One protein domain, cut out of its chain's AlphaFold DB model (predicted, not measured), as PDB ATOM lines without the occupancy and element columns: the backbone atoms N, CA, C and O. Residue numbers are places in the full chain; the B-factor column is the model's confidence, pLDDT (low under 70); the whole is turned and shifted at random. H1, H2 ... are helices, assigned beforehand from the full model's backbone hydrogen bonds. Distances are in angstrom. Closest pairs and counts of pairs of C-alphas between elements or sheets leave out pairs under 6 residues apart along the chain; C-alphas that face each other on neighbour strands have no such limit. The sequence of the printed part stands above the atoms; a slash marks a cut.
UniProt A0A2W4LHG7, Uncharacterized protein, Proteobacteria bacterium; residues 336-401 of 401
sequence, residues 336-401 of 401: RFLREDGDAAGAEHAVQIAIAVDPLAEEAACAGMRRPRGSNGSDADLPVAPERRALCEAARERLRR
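What this domain is: This is residues 336 to 401 of the 401 residues of an uncharacterized protein of Proteobacteria bacterium (UniProt A0A2W4LHG7). The longest helix, H2, has H1 folded back at its first residues and the short H3 packed on its second half; H3 in turn joins it to H4, which keeps clear of H2. From this string of helices, each touching the next, a loop sticks out at residues 372 to 378. The printed part has 66 residues with four named helices, H1, H2, H3 and H4 in chain order, no named strand, and the class all helix. It is compact, with a radius of gyration of the C-alphas of 11.7 A, and spans 32 by 24 by 19 A.

Where its parts are: Find C-alpha 344 at (38.824, -38.681, 74.296); from there H2, residues 344 to 357, runs 20.5 A. Before it, H1 covers residues 336 to 340, beginning at C-alpha 336 at (44.110, -30.879, 73.283). After it come H3, residues 362 to 365, and H4, residues 386 to 398, 18.4 A long and ending at C-alpha 398 at (64.095, -28.563, 80.327).

How they stand to each other: Look first at residues 344 to 347 of H2, which alone touch H1; the closest C-alphas, Leu 338 and Ala 347, are 5.1 A apart. Further along, residues 351 to 355 alone touch H3, closest at the C-alphas of Ala 354 and Ala 364, 4.9 A. H3 also touches H4, closest at the C-alphas of Ala 365 and Cys 392, 4.5 A. H2 and H4 are apart, as are H1 and H3, and H1 and H4. In H1, H2 and H4 every O i to N i+4 pair is within hydrogen-bond range; H3, with 4 residues, is too short for such a pair.

The domain as a whole: The C-alphas farthest apart, Gly 342 and Arg 401, are 35.4 A apart. The printed part has no cut and ends at the chain's last residue, 401. The links from H1 to H2 and from H2 to H3 are tight; the link from H3 to H4, residues 366 to 385, is long, and its residues 372 to 378 stand free. In the B-factor column, residues 371 to 381 and 399 to 401 have pLDDT under 70, against a mean of 84.7 over the printed part of this model.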
ATOM      1  N   ARG A 336      44.887 -31.876  72.545       94.00
ATOM      2  CA  ARG A 336      44.110 -30.879  73.283       94.00
ATOM      3  C   ARG A 336      42.817 -30.541  72.554       94.00
ATOM      4  O   ARG A 336      41.759 -30.587  73.171       94.00
ATOM      5  N   PHE A 337      42.897 -30.239  71.259       95.00
ATOM      6  CA  PHE A 337      41.712 -29.896  70.473       95.00
ATOM      7  C   PHE A 337      40.738 -31.069  70.362       95.00
ATOM      8  O   PHE A 337      39.540 -30.859  70.501       95.00
ATOM      9  N   LEU A 338      41.239 -32.300  70.224       95.88
ATOM     10  CA  LEU A 338      40.394 -33.496  70.237       95.88
ATOM     11  C   LEU A 338      39.635 -33.657  71.565       95.88
ATOM     12  O   LEU A 338      38.440 -33.933  71.544       95.88
ATOM     13  N   ARG A 339      40.272 -33.398  72.720       93.56
ATOM     14  CA  ARG A 339      39.567 -33.418  74.021       93.56
ATOM     15  C   ARG A 339      38.508 -32.331  74.134       93.56
ATOM     16  O   ARG A 339      37.428 -32.601  74.645       93.56
ATOM     17  N   GLU A 340      38.821 -31.118  73.685       93.12
ATOM     18  CA  GLU A 340      37.860 -30.007  73.649       93.12
ATOM     19  C   GLU A 340      36.647 -30.341  72.760       93.12
ATOM     20  O   GLU A 340      35.538 -29.912  73.063       93.12
ATOM     21  N   ASP A 341      36.850 -31.147  71.714       95.06
ATOM     22  CA  ASP A 341      35.801 -31.626  70.806       95.06
ATOM     23  C   ASP A 341      35.063 -32.878  71.335       95.06
ATOM     24  O   ASP A 341      34.147 -33.380  70.686       95.06
ATOM     25  N   GLY A 342      35.433 -33.386  72.517       96.19
ATOM     26  CA  GLY A 342      34.833 -34.569  73.142       96.19
ATOM     27  C   GLY A 342      35.385 -35.916  72.658       96.19
ATOM     28  O   GLY A 342      34.931 -36.960  73.127       96.19
ATOM     29  N   ASP A 343      36.386 -35.926  71.774       96.50
ATOM     30  CA  ASP A 343      37.048 -37.139  71.280       96.50
ATOM     31  C   ASP A 343      38.204 -37.558  72.203       96.50
ATOM     32  O   ASP A 343      39.389 -37.310  71.951       96.50
ATOM     33  N   ALA A 344      37.851 -38.200  73.318       94.38
ATOM     34  CA  ALA A 344      38.824 -38.681  74.296       94.38
ATOM     35  C   ALA A 344      39.750 -39.777  73.734       94.38
ATOM     36  O   ALA A 344      40.934 -39.807  74.073       94.38
ATOM     37  N   ALA A 345      39.233 -40.657  72.870       95.62
ATOM     38  CA  ALA A 345      39.998 -41.765  72.302       95.62
ATOM     39  C   ALA A 345      41.037 -41.267  71.288       95.62
ATOM     40  O   ALA A 345      42.214 -41.618  71.384       95.62
ATOM     41  N   GLY A 346      40.632 -40.389  70.365       95.75
ATOM     42  CA  GLY A 346      41.549 -39.762  69.418       95.75
ATOM     43  C   GLY A 346      42.588 -38.886  70.116       95.75
ATOM     44  O   GLY A 346      43.757 -38.881  69.727       95.75
ATOM     45  N   ALA A 347      42.200 -38.184  71.184       95.38
ATOM     46  CA  ALA A 347      43.146 -37.419  71.984       95.38
ATOM     47  C   ALA A 347      44.220 -38.301  72.628       95.38
ATOM     48  O   ALA A 347      45.401 -37.961  72.570       95.38
ATOM     49  N   GLU A 348      43.824 -39.420  73.229       95.06
ATOM     50  CA  GLU A 348      44.753 -40.358  73.854       95.06
ATOM     51  C   GLU A 348      45.721 -40.958  72.827       95.06
ATOM     52  O   GLU A 348      46.936 -40.942  73.035       95.06
ATOM     53  N   HIS A 349      45.205 -41.375  71.671       95.50
ATOM     54  CA  HIS A 349      46.028 -41.875  70.573       95.50
ATOM     55  C   HIS A 349      47.040 -40.824  70.075       95.50
ATOM     56  O   HIS A 349      48.218 -41.127  69.873       95.50
ATOM     57  N   ALA A 350      46.624 -39.560  69.951       96.56
ATOM     58  CA  ALA A 350      47.524 -38.473  69.573       96.56
ATOM     59  C   ALA A 350      48.638 -38.245  70.614       96.56
ATOM     60  O   ALA A 350      49.790 -38.038  70.238       96.56
ATOM     61  N   VAL A 351      48.344 -38.340  71.918       96.00
ATOM     62  CA  VAL A 351      49.380 -38.254  72.968       96.00
ATOM     63  C   VAL A 351      50.374 -39.409  72.864       96.00
ATOM     64  O   VAL A 351      51.577 -39.183  72.982       96.00
ATOM     65  N   GLN A 352      49.902 -40.631  72.609       95.88
ATOM     66  CA  GLN A 352      50.780 -41.793  72.443       95.88
ATOM     67  C   GLN A 352      51.766 -41.600  71.282       95.88
ATOM     68  O   GLN A 352      52.963 -41.836  71.455       95.88
ATOM     69  N   ILE A 353      51.298 -41.101  70.131       96.38
ATOM     70  CA  ILE A 353      52.169 -40.770  68.991       96.38
ATOM     71  C   ILE A 353      53.156 -39.658  69.367       96.38
ATOM     72  O   ILE A 353      54.340 -39.746  69.050       96.38
ATOM     73  N   ALA A 354      52.688 -38.623  70.071       96.56
ATOM     74  CA  ALA A 354      53.531 -37.506  70.475       96.56
ATOM     75  C   ALA A 354      54.702 -37.957  71.362       96.56
ATOM     76  O   ALA A 354      55.853 -37.604  71.097       96.56
ATOM     77  N   ILE A 355      54.414 -38.785  72.371       96.81
ATOM     78  CA  ILE A 355      55.411 -39.343  73.294       96.81
ATOM     79  C   ILE A 355      56.370 -40.290  72.569       96.81
ATOM     80  O   ILE A 355      57.562 -40.299  72.866       96.81
ATOM     81  N   ALA A 356      55.889 -41.059  71.594       96.06
ATOM     82  CA  ALA A 356      56.716 -41.999  70.843       96.06
ATOM     83  C   ALA A 356      57.796 -41.346  69.964       96.06
ATOM     84  O   ALA A 356      58.720 -42.038  69.532       96.06
ATOM     85  N   VAL A 357      57.690 -40.037  69.704       93.56
ATOM     86  CA  VAL A 357      58.620 -39.295  68.841       93.56
ATOM     87  C   VAL A 357      59.369 -38.197  69.592       93.56
ATOM     88  O   VAL A 357      60.585 -38.093  69.479       93.56
ATOM     89  N   ASP A 358      58.680 -37.377  70.383       94.88
ATOM     90  CA  ASP A 358      59.319 -36.279  71.118       94.88
ATOM     91  C   ASP A 358      58.780 -36.202  72.554       94.88
ATOM     92  O   ASP A 358      58.042 -35.280  72.904       94.88
ATOM     93  N   PRO A 359      59.119 -37.180  73.415       95.38
ATOM     94  CA  PRO A 359      58.525 -37.331  74.743       95.38
ATOM     95  C   PRO A 359      58.822 -36.165  75.687       95.38
ATOM     96  O   PRO A 359      58.194 -36.063  76.733       95.38
ATOM     97  N   LEU A 360      59.783 -35.301  75.356       92.69
ATOM     98  CA  LEU A 360      60.217 -34.194  76.209       92.69
ATOM     99  C   LEU A 360      60.032 -32.825  75.554       92.69
ATOM    100  O   LEU A 360      60.556 -31.828  76.063       92.69
ATOM    101  N   ALA A 361      59.267 -32.756  74.464       92.19
ATOM    102  CA  ALA A 361      58.576 -31.535  74.091       92.19
ATOM    103  C   ALA A 361      57.422 -31.272  75.065       92.19
ATOM    104  O   ALA A 361      56.680 -32.185  75.425       92.19
ATOM    105  N   GLU A 362      57.236 -30.014  75.467       91.31
ATOM    106  CA  GLU A 362      56.172 -29.636  76.404       91.31
ATOM    107  C   GLU A 362      54.786 -30.006  75.856       91.31
ATOM    108  O   GLU A 362      53.965 -30.565  76.578       91.31
ATOM    109  N   GLU A 363      54.535 -29.756  74.570       92.44
ATOM    110  CA  GLU A 363      53.273 -30.097  73.919       92.44
ATOM    111  C   GLU A 363      53.014 -31.610  73.920       92.44
ATOM    112  O   GLU A 363      51.876 -32.026  74.111       92.44
ATOM    113  N   ALA A 364      54.041 -32.442  73.747       94.44
ATOM    114  CA  ALA A 364      53.889 -33.893  73.777       94.44
ATOM    115  C   ALA A 364      53.690 -34.408  75.210       94.44
ATOM    116  O   ALA A 364      52.690 -35.059  75.512       94.44
ATOM    117  N   ALA A 365      54.608 -34.053  76.110       94.44
ATOM    118  CA  ALA A 365      54.644 -34.525  77.489       94.44
ATOM    119  C   ALA A 365      53.419 -34.087  78.305       94.44
ATOM    120  O   ALA A 365      52.907 -34.840  79.132       94.44
ATOM    121  N   CYS A 366      52.933 -32.867  78.065       93.38
ATOM    122  CA  CYS A 366      51.789 -32.284  78.760       93.38
ATOM    123  C   CYS A 366      50.485 -32.389  77.954       93.38
ATOM    124  O   CYS A 366      49.523 -31.683  78.258       93.38
ATOM    125  N   ALA A 367      50.437 -33.230  76.913       92.50
ATOM    126  CA  ALA A 367      49.250 -33.442  76.082       92.50
ATOM    127  C   ALA A 367      48.648 -32.135  75.520       92.50
ATOM    128  O   ALA A 367      47.439 -31.934  75.528       92.50
ATOM    129  N   GLY A 368      49.478 -31.186  75.092       89.88
ATOM    130  CA  GLY A 368      49.050 -29.894  74.548       89.88
ATOM    131  C   GLY A 368      48.607 -28.871  75.600       89.88
ATOM    132  O   GLY A 368      48.245 -27.746  75.243       89.88
ATOM    133  N   MET A 369      48.651 -29.222  76.890       85.25
ATOM    134  CA  MET A 369      48.356 -28.314  77.999       85.25
ATOM    135  C   MET A 369      49.603 -27.502  78.367       85.25
ATOM    136  O   MET A 369      50.596 -28.020  78.888       85.25
ATOM    137  N   ARG A 370      49.553 -26.194  78.116       74.12
ATOM    138  CA  ARG A 370      50.625 -25.249  78.458       74.12
ATOM    139  C   ARG A 370      50.288 -24.473  79.719       74.12
ATOM    140  O   ARG A 370      49.144 -24.080  79.915       74.12
ATOM    141  N   ARG A 371      51.315 -24.171  80.517       66.88
ATOM    142  CA  ARG A 371      51.191 -23.225  81.634       66.88
ATOM    143  C   ARG A 371      51.175 -21.786  81.100       66.88
ATOM    144  O   ARG A 371      52.151 -21.387  80.457       66.88
ATOM    145  N   PRO A 372      50.144 -20.973  81.397       58.66
ATOM    146  CA  PRO A 372      50.190 -19.542  81.123       58.66
ATOM    147  C   PRO A 372      51.364 -18.898  81.869       58.66
ATOM    148  O   PRO A 372      51.559 -19.131  83.068       58.66
ATOM    149  N   ARG A 373      52.153 -18.075  81.170       57.91
ATOM    150  CA  ARG A 373      53.269 -17.335  81.778       57.91
ATOM    151  C   ARG A 373      52.763 -16.408  82.883       57.91
ATOM    152  O   ARG A 373      51.806 -15.674  82.680       57.91
ATOM    153  N   GLY A 374      53.429 -16.436  84.039       51.75
ATOM    154  CA  GLY A 374      53.077 -15.609  85.198       51.75
ATOM    155  C   GLY A 374      51.969 -16.177  86.091       51.75
ATOM    156  O   GLY A 374      51.656 -15.569  87.109       51.75
ATOM    157  N   SER A 375      51.400 -17.343  85.762       51.34
ATOM    158  CA  SER A 375      50.523 -18.062  86.692       51.34
ATOM    159  C   SER A 375      51.358 -18.871  87.695       51.34
ATOM    160  O   SER A 375      52.267 -19.608  87.305       51.34
ATOM    161  N   ASN A 376      51.023 -18.795  88.988       45.47
ATOM    162  CA  ASN A 376      51.489 -19.739  90.021       45.47
ATOM    163  C   ASN A 376      50.773 -21.100  89.861       45.47
ATOM    164  O   ASN A 376      50.222 -21.626  90.820       45.47
ATOM    165  N   GLY A 377      50.692 -21.592  88.617       48.34
ATOM    166  CA  GLY A 377      49.626 -22.453  88.102       48.34
ATOM    167  C   GLY A 377      49.222 -23.608  89.013       48.34
ATOM    168  O   GLY A 377      50.080 -24.353  89.489       48.34
ATOM    169  N   SER A 378      47.908 -23.765  89.178       48.38
ATOM    170  CA  SER A 378      47.285 -24.917  89.819       48.38
ATOM    171  C   SER A 378      47.672 -26.221  89.110       48.38
ATOM    172  O   SER A 378      47.928 -26.248  87.905       48.38
ATOM    173  N   ASP A 379      47.670 -27.325  89.854       54.38
ATOM    174  CA  ASP A 379      47.904 -28.689  89.352       54.38
ATOM    175  C   ASP A 379      46.843 -29.182  88.342       54.38
ATOM    176  O   ASP A 379      46.914 -30.321  87.883       54.38
ATOM    177  N   ALA A 380      45.863 -28.344  87.986       53.97
ATOM    178  CA  ALA A 380      44.721 -28.696  87.145       53.97
ATOM    179  C   ALA A 380      45.097 -29.012  85.681       53.97
ATOM    180  O   ALA A 380      44.362 -29.732  85.015       53.97
ATOM    181  N   ASP A 381      46.253 -28.532  85.202       65.31
ATOM    182  CA  ASP A 381      46.716 -28.712  83.815       65.31
ATOM    183  C   ASP A 381      47.758 -29.837  83.647       65.31
ATOM    184  O   ASP A 381      48.421 -29.927  82.609       65.31
ATOM    185  N   LEU A 382      47.982 -30.659  84.679       73.19
ATOM    186  CA  LEU A 382      48.909 -31.791  84.618       73.19
ATOM    187  C   LEU A 382      48.173 -33.091  84.271       73.19
ATOM    188  O   LEU A 382      47.051 -33.302  84.735       73.19
ATOM    189  N   PRO A 383      48.815 -34.010  83.525       82.94
ATOM    190  CA  PRO A 383      48.293 -35.358  83.360       82.94
ATOM    191  C   PRO A 383      47.971 -36.016  84.712       82.94
ATOM    192  O   PRO A 383      48.676 -35.822  85.710       82.94
ATOM    193  N   VAL A 384      46.890 -36.800  84.740       83.69
ATOM    194  CA  VAL A 384      46.452 -37.519  85.949       83.69
ATOM    195  C   VAL A 384      47.381 -38.697  86.250       83.69
ATOM    196  O   VAL A 384      47.730 -38.918  87.405       83.69
ATOM    197  N   ALA A 385      47.811 -39.427  85.214       89.81
ATOM    198  CA  ALA A 385      48.723 -40.559  85.359       89.81
ATOM    199  C   ALA A 385      50.093 -40.098  85.906       89.81
ATOM    200  O   ALA A 385      50.677 -39.172  85.325       89.81
ATOM    201  N   PRO A 386      50.626 -40.721  86.977       92.81
ATOM    202  CA  PRO A 386      51.873 -40.297  87.617       92.81
ATOM    203  C   PRO A 386      53.073 -40.243  86.665       92.81
ATOM    204  O   PRO A 386      53.844 -39.284  86.704       92.81
ATOM    205  N   GLU A 387      53.213 -41.222  85.770       94.06
ATOM    206  CA  GLU A 387      54.331 -41.297  84.824       94.06
ATOM    207  C   GLU A 387      54.266 -40.150  83.809       94.06
ATOM    208  O   GLU A 387      55.272 -39.505  83.512       94.06
ATOM    209  N   ARG A 388      53.059 -39.832  83.319       93.44
ATOM    210  CA  ARG A 388      52.837 -38.701  82.405       93.44
ATOM    211  C   ARG A 388      53.016 -37.359  83.096       93.44
ATOM    212  O   ARG A 388      53.534 -36.426  82.486       93.44
ATOM    213  N   ARG A 389      52.611 -37.252  84.362       93.06
ATOM    214  CA  ARG A 389      52.854 -36.058  85.172       93.06
ATOM    215  C   ARG A 389      54.353 -35.801  85.306       93.06
ATOM    216  O   ARG A 389      54.794 -34.704  84.975       93.06
ATOM    217  N   ALA A 390      55.123 -36.820  85.691       94.38
ATOM    218  CA  ALA A 390      56.577 -36.730  85.797       94.38
ATOM    219  C   ALA A 390      57.235 -36.357  84.456       94.38
ATOM    220  O   ALA A 390      58.151 -35.535  84.424       94.38
ATOM    221  N   LEU A 391      56.740 -36.900  83.337       95.06
ATOM    222  CA  LEU A 391      57.219 -36.542  81.999       95.06
ATOM    223  C   LEU A 391      56.946 -35.071  81.655       95.06
ATOM    224  O   LEU A 391      57.848 -34.363  81.207       95.06
ATOM    225  N   CYS A 392      55.725 -34.586  81.903       93.81
ATOM    226  CA  CYS A 392      55.355 -33.183  81.693       93.81
ATOM    227  C   CYS A 392      56.192 -32.228  82.560       93.81
ATOM    228  O   CYS A 392      56.642 -31.180  82.088       93.81
ATOM    229  N   GLU A 393      56.438 -32.582  83.820       91.81
ATOM    230  CA  GLU A 393      57.296 -31.810  84.721       91.81
ATOM    231  C   GLU A 393      58.740 -31.747  84.214       91.81
ATOM    232  O   GLU A 393      59.298 -30.650  84.116       91.81
ATOM    233  N   ALA A 394      59.307 -32.882  83.795       92.25
ATOM    234  CA  ALA A 394      60.647 -32.946  83.215       92.25
ATOM    235  C   ALA A 394      60.765 -32.107  81.927       92.25
ATOM    236  O   ALA A 394      61.730 -31.354  81.757       92.25
ATOM    237  N   ALA A 395      59.763 -32.163  81.043       91.44
ATOM    238  CA  ALA A 395      59.720 -31.346  79.828       91.44
ATOM    239  C   ALA A 395      59.677 -29.838  80.144       91.44
ATOM    240  O   ALA A 395      60.364 -29.038  79.507       91.44
ATOM    241  N   ARG A 396      58.913 -29.432  81.166       87.75
ATOM    242  CA  ARG A 396      58.848 -28.030  81.611       87.75
ATOM    243  C   ARG A 396      60.138 -27.564  82.278       87.75
ATOM    244  O   ARG A 396      60.509 -26.402  82.118       87.75
ATOM    245  N   GLU A 397      60.823 -28.432  83.018       85.75
ATOM    246  CA  GLU A 397      62.119 -28.106  83.615       85.75
ATOM    247  C   GLU A 397      63.196 -27.894  82.545       85.75
ATOM    248  O   GLU A 397      63.969 -26.939  82.642       85.75
ATOM    249  N   ARG A 398      63.189 -28.707  81.479       82.38
ATOM    250  CA  ARG A 398      64.095 -28.563  80.327       82.38
ATOM    251  C   ARG A 398      64.038 -27.167  79.705       82.38
ATOM    252  O   ARG A 398      65.072 -26.662  79.301       82.38
ATOM    253  N   LEU A 399      62.861 -26.541  79.641       69.81
ATOM    254  CA  LEU A 399      62.683 -25.202  79.060       69.81
ATOM    255  C   LEU A 399      63.154 -24.052  79.966       69.81
ATOM    256  O   LEU A 399      63.224 -22.912  79.506       69.81
ATOM    257  N   ARG A 400      63.405 -24.314  81.255       65.38
ATOM    258  CA  ARG A 400      63.868 -23.301  82.222       65.38
ATOM    259  C   ARG A 400      65.391 -23.174  82.275       65.38
ATOM    260  O   ARG A 400      65.874 -22.174  82.803       65.38
ATOM    261  N   ARG A 401      66.106 -24.191  81.798       51.66
ATOM    262  CA  ARG A 401      67.568 -24.235  81.692       51.66
ATOM    263  C   ARG A 401      67.982 -23.776  80.300       51.66
ATOM    264  O   ARG A 401      69.047 -23.130  80.214       51.66
TER     265      ARG A 401